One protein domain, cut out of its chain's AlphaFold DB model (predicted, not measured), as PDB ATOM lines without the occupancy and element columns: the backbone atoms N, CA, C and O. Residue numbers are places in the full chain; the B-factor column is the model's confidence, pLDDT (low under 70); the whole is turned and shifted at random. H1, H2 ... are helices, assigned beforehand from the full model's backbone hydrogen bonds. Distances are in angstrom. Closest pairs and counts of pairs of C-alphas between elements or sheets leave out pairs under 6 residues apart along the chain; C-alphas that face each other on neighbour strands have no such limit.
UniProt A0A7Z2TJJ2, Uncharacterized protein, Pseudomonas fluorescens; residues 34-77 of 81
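This is residues 34 to 77 of the 81 residues of an uncharacterized protein of Pseudomonas fluorescens (UniProt A0A7Z2TJJ2). This is a helical hairpin with very unequal arms: the short helix H1 folds back, by way of a loop, alongside the first part of the long helix H2. Residues 65 to 77 of H2 stick out beyond this body as a single free helix, and H2 makes most of the length of a narrow rod. The printed part has 44 residues, with two named helices, H1 then H2, and no named strand; its class is all helix. It is only just loose, close to extended, with a radius of gyration of the C-alphas of 13.7 A, and it spans 45 by 16 by 8 A.

H1 takes residues 34 to 44, from C-alpha 34 at (36.647, 108.082, 29.568) to C-alpha 44 at (29.112, 112.481, 17.268), 15.1 A. A short link of 7 residues, 45 to 51, follows. H2 takes residues 52 to 77 and measures 37.8 A from its first to its last C-alpha; C-alpha 77 is at (44.733, 112.994, 56.956).

H1 and H2 form a helical hairpin. They run opposite ways at a shallow tilt of 2 degrees. They touch, with 10 pairs of C-alphas within 8 A; the closest C-alphas are those of Val 39 and Ala 53, 5.9 A apart. H2 touches H1 with residues 53 to 60 alone. The centres of the two helices are 17.4 A apart. In H1 and H2 every O i to N i+4 pair is within hydrogen-bond range.

The two C-alphas farthest apart are those of Gly 46 and Asn 77, 45.0 A. Without residues 65 to 77, which stand free, the body has 31 residues and spans 25 by 18 by 7 A. The printed part has no cut, and its one link between helices is short. The mean pLDDT of the printed part is 93.8, and no printed residue is under 70.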
ATOM      1  N   ASP A  34      37.644 109.025  30.079       94.81
ATOM      2  CA  ASP A  34      36.647 108.082  29.568       94.81
ATOM      3  C   ASP A  34      35.240 108.704  29.565       94.81
ATOM      4  O   ASP A  34      34.573 108.709  28.527       94.81
ATOM      5  N   LEU A  35      34.828 109.351  30.666       95.81
ATOM      6  CA  LEU A  35      33.542 110.060  30.753       95.81
ATOM      7  C   LEU A  35      33.394 111.139  29.677       95.81
ATOM      8  O   LEU A  35      32.326 111.275  29.075       95.81
ATOM      9  N   ARG A  36      34.449 111.924  29.419       96.00
ATOM     10  CA  ARG A  36      34.425 112.957  28.369       96.00
ATOM     11  C   ARG A  36      34.403 112.343  26.973       96.00
ATOM     12  O   ARG A  36      33.683 112.851  26.112       96.00
ATOM     13  N   GLY A  37      35.144 111.256  26.765       96.38
ATOM     14  CA  GLY A  37      35.160 110.509  25.510       96.38
ATOM     15  C   GLY A  37      33.784 109.952  25.148       96.38
ATOM     16  O   GLY A  37      33.360 110.052  23.997       96.38
ATOM     17  N   GLU A  38      33.033 109.449  26.128       96.19
ATOM     18  CA  GLU A  38      31.659 109.003  25.901       96.19
ATOM     19  C   GLU A  38      30.713 110.150  25.533       96.19
ATOM     20  O   GLU A  38      29.908 110.001  24.613       96.19
ATOM     21  N   VAL A  39      30.840 111.320  26.167       97.25
ATOM     22  CA  VAL A  39      30.059 112.511  25.782       97.25
ATOM     23  C   VAL A  39      30.380 112.950  24.351       97.25
ATOM     24  O   VAL A  39      29.479 113.314  23.588       97.25
ATOM     25  N   ASP A  40      31.654 112.909  23.960       96.75
ATOM     26  CA  ASP A  40      32.075 113.205  22.590       96.75
ATOM     27  C   ASP A  40      31.467 112.216  21.589       96.75
ATOM     28  O   ASP A  40      30.982 112.639  20.535       96.75
ATOM     29  N   GLN A  41      31.418 110.929  21.939       96.12
ATOM     30  CA  GLN A  41      30.796 109.900  21.111       96.12
ATOM     31  C   GLN A  41      29.279 110.096  20.997       96.12
ATOM     32  O   GLN A  41      28.744 110.066  19.891       96.12
ATOM     33  N   LEU A  42      28.582 110.386  22.102       95.50
ATOM     34  CA  LEU A  42      27.137 110.648  22.098       95.50
ATOM     35  C   LEU A  42      26.773 111.842  21.212       95.50
ATOM     36  O   LEU A  42      25.770 111.812  20.492       95.50
ATOM     37  N   LYS A  43      27.600 112.890  21.241       96.38
ATOM     38  CA  LYS A  43      27.455 114.054  20.368       96.38
ATOM     39  C   LYS A  43      27.723 113.692  18.904       96.38
ATOM     40  O   LYS A  43      26.986 114.138  18.028       96.38
ATOM     41  N   ALA A  44      28.770 112.913  18.625       96.31
ATOM     42  CA  ALA A  44      29.112 112.481  17.268       96.31
ATOM     43  C   ALA A  44      28.021 111.596  16.641       96.31
ATOM     44  O   ALA A  44      27.724 111.739  15.456       96.31
ATOM     45  N   ASP A  45      27.376 110.756  17.453       94.19
ATOM     46  CA  ASP A  45      26.251 109.904  17.056       94.19
ATOM     47  C   ASP A  45      24.936 110.693  16.883       94.19
ATOM     48  O   ASP A  45      23.923 110.140  16.453       94.19
ATOM     49  N   GLY A  46      24.928 111.991  17.216       94.62
ATOM     50  CA  GLY A  46      23.742 112.847  17.161       94.62
ATOM     51  C   GLY A  46      22.692 112.517  18.226       94.62
ATOM     52  O   GLY A  46      21.533 112.907  18.081       94.62
ATOM     53  N   LEU A  47      23.078 111.787  19.278       93.69
ATOM     54  CA  LEU A  47      22.193 111.417  20.384       93.69
ATOM     55  C   LEU A  47      22.004 112.576  21.370       93.69
ATOM     56  O   LEU A  47      20.935 112.703  21.965       93.69
ATOM     57  N   VAL A  48      23.007 113.438  21.516       94.00
ATOM     58  CA  VAL A  48      22.922 114.680  22.297       94.00
ATOM     59  C   VAL A  48      23.311 115.870  21.437       94.00
ATOM     60  O   VAL A  48      24.169 115.765  20.554       94.00
ATOM     61  N   ASP A  49      22.677 117.009  21.684       95.44
ATOM     62  CA  ASP A  49      23.046 118.252  21.018       95.44
ATOM     63  C   ASP A  49      24.313 118.888  21.640       95.44
ATOM     64  O   ASP A  49      24.805 118.445  22.684       95.44
ATOM     65  N   PRO A  50      24.924 119.902  20.995       96.62
ATOM     66  CA  PRO A  50      26.150 120.510  21.503       96.62
ATOM     67  C   PRO A  50      26.031 121.170  22.882       96.62
ATOM     68  O   PRO A  50      27.057 121.276  23.552       96.62
ATOM     69  N   LEU A  51      24.839 121.632  23.273       97.31
ATOM     70  CA  LEU A  51      24.589 122.228  24.586       97.31
ATOM     71  C   LEU A  51      24.448 121.124  25.637       97.31
ATOM     72  O   LEU A  51      25.167 121.159  26.628       97.31
ATOM     73  N   GLU A  52      23.653 120.084  25.367       95.75
ATOM     74  CA  GLU A  52      23.580 118.894  26.231       95.75
ATOM     75  C   GLU A  52      24.976 118.287  26.465       95.75
ATOM     76  O   GLU A  52      25.367 117.989  27.592       95.75
ATOM     77  N   ALA A  53      25.779 118.155  25.404       97.12
ATOM     78  CA  ALA A  53      27.147 117.654  25.502       97.12
ATOM     79  C   ALA A  53      28.086 118.592  26.283       97.12
ATOM     80  O   ALA A  53      29.109 118.145  26.801       97.12
ATOM     81  N   HIS A  54      27.801 119.894  26.327       97.38
ATOM     82  CA  HIS A  54      28.556 120.832  27.153       97.38
ATOM     83  C   HIS A  54      28.227 120.616  28.631       97.38
ATOM     84  O   HIS A  54      29.149 120.348  29.400       97.38
ATOM     85  N   ASP A  55      26.941 120.601  28.982       97.44
ATOM     86  CA  ASP A  55      26.466 120.398  30.354       97.44
ATOM     87  C   ASP A  55      26.977 119.065  30.932       97.44
ATOM     88  O   ASP A  55      27.461 118.996  32.062       97.44
ATOM     89  N   MET A  56      26.959 117.993  30.133       97.56
ATOM     90  CA  MET A  56      27.503 116.692  30.541       97.56
ATOM     91  C   MET A  56      29.014 116.738  30.823       97.56
ATOM     92  O   MET A  56      29.488 116.078  31.749       97.56
ATOM     93  N   ARG A  57      29.791 117.515  30.056       96.62
ATOM     94  CA  ARG A  57      31.230 117.685  30.329       96.62
ATOM     95  C   ARG A  57      31.463 118.484  31.605       96.62
ATOM     96  O   ARG A  57      32.367 118.131  32.351       96.62
ATOM     97  N   GLU A  58      30.653 119.508  31.868       97.81
ATOM     98  CA  GLU A  58      30.736 120.263  33.121       97.81
ATOM     99  C   GLU A  58      30.427 119.378  34.334       97.81
ATOM    100  O   GLU A  58      31.125 119.448  35.343       97.81
ATOM    101  N   LEU A  59      29.443 118.478  34.221       96.94
ATOM    102  CA  LEU A  59      29.159 117.479  35.255       96.94
ATOM    103  C   LEU A  59      30.343 116.529  35.490       96.94
ATOM    104  O   LEU A  59      30.696 116.275  36.641       96.94
ATOM    105  N   ALA A  60      30.985 116.040  34.424       96.00
ATOM    106  CA  ALA A  60      32.182 115.205  34.545       96.00
ATOM    107  C   ALA A  60      33.356 115.967  35.193       96.00
ATOM    108  O   ALA A  60      34.044 115.420  36.054       96.00
ATOM    109  N   ASP A  61      33.568 117.235  34.823       95.56
ATOM    110  CA  ASP A  61      34.599 118.108  35.406       95.56
ATOM    111  C   ASP A  61      34.342 118.383  36.904       95.56
ATOM    112  O   ASP A  61      35.274 118.370  37.718       95.56
ATOM    113  N   ALA A  62      33.080 118.582  37.290       96.00
ATOM    114  CA  ALA A  62      32.683 118.773  38.682       96.00
ATOM    115  C   ALA A  62      32.876 117.499  39.521       96.00
ATOM    116  O   ALA A  62      33.438 117.568  40.616       96.00
ATOM    117  N   ALA A  63      32.464 116.336  39.005       94.25
ATOM    118  CA  ALA A  63      32.638 115.057  39.690       94.25
ATOM    119  C   ALA A  63      34.126 114.700  39.861       94.25
ATOM    120  O   ALA A  63      34.542 114.264  40.935       94.25
ATOM    121  N   TYR A  64      34.946 114.960  38.839       94.00
ATOM    122  CA  TYR A  64      36.399 114.814  38.925       94.00
ATOM    123  C   TYR A  64      37.005 115.694  40.018       94.00
ATOM    124  O   TYR A  64      37.754 115.197  40.859       94.00
ATOM    125  N   SER A  65      36.643 116.980  40.040       93.94
ATOM    126  CA  SER A  65      37.146 117.918  41.049       93.94
ATOM    127  C   SER A  65      36.781 117.456  42.461       93.94
ATOM    128  O   SER A  65      37.657 117.371  43.318       93.94
ATOM    129  N   HIS A  66      35.525 117.044  42.669       93.19
ATOM    130  CA  HIS A  66      35.051 116.534  43.954       93.19
ATOM    131  C   HIS A  66      35.876 115.339  44.452       93.19
ATOM    132  O   HIS A  66      36.392 115.361  45.570       93.19
ATOM    133  N   HIS A  67      36.059 114.312  43.620       91.19
ATOM    134  CA  HIS A  67      36.802 113.119  44.031       91.19
ATOM    135  C   HIS A  67      38.305 113.364  44.180       91.19
ATOM    136  O   HIS A  67      38.944 112.739  45.029       91.19
ATOM    137  N   LEU A  68      38.877 114.288  43.406       91.38
ATOM    138  CA  LEU A  68      40.261 114.710  43.585       91.38
ATOM    139  C   LEU A  68      40.453 115.399  44.946       91.38
ATOM    140  O   LEU A  68      41.398 115.083  45.668       91.38
ATOM    141  N   GLU A  69      39.541 116.293  45.329       91.88
ATOM    142  CA  GLU A  69      39.558 116.947  46.642       91.88
ATOM    143  C   GLU A  69      39.414 115.935  47.789       91.88
ATOM    144  O   GLU A  69      40.136 116.024  48.790       91.88
ATOM    145  N   GLU A  70      38.535 114.939  47.648       89.81
ATOM    146  CA  GLU A  70      38.393 113.849  48.621       89.81
ATOM    147  C   GLU A  70      39.671 113.006  48.743       89.81
ATOM    148  O   GLU A  70      40.086 112.675  49.861       89.81
ATOM    149  N   ALA A  71      40.312 112.676  47.618       87.62
ATOM    150  CA  ALA A  71      41.562 111.922  47.591       87.62
ATOM    151  C   ALA A  71      42.685 112.686  48.308       87.62
ATOM    152  O   ALA A  71      43.278 112.152  49.248       87.62
ATOM    153  N   ILE A  72      42.882 113.963  47.964       88.81
ATOM    154  CA  ILE A  72      43.875 114.838  48.602       88.81
ATOM    155  C   ILE A  72      43.602 114.954  50.104       88.81
ATOM    156  O   ILE A  72      44.507 114.805  50.926       88.81
ATOM    157  N   THR A  73      42.344 115.179  50.493       90.06
ATOM    158  CA  THR A  73      41.949 115.284  51.906       90.06
ATOM    159  C   THR A  73      42.262 113.996  52.670       90.06
ATOM    160  O   THR A  73      42.767 114.039  53.795       90.06
ATOM    161  N   ARG A  74      41.999 112.829  52.068       85.38
ATOM    162  CA  ARG A  74      42.325 111.527  52.660       85.38
ATOM    163  C   ARG A  74      43.836 111.336  52.806       85.38
ATOM    164  O   ARG A  74      44.266 110.889  53.866       85.38
ATOM    165  N   GLU A  75      44.626 111.675  51.793       84.69
ATOM    166  CA  GLU A  75      46.089 111.565  51.834       84.69
ATOM    167  C   GLU A  75      46.707 112.475  52.903       84.69
ATOM    168  O   GLU A  75      47.571 112.033  53.667       84.69
ATOM    169  N   LEU A  76      46.226 113.716  53.027       83.75
ATOM    170  CA  LEU A  76      46.660 114.654  54.067       83.75
ATOM    171  C   LEU A  76      46.333 114.137  55.474       83.75
ATOM    172  O   LEU A  76      47.187 114.181  56.358       83.75
ATOM    173  N   ASN A  77      45.133 113.585  55.675       80.88
ATOM    174  CA  ASN A  77      44.733 112.994  56.956       80.88
ATOM    175  C   ASN A  77      45.538 111.732  57.315       80.88
ATOM    176  O   ASN A  77      45.706 111.435  58.494       80.88
TER     177      ASN A  77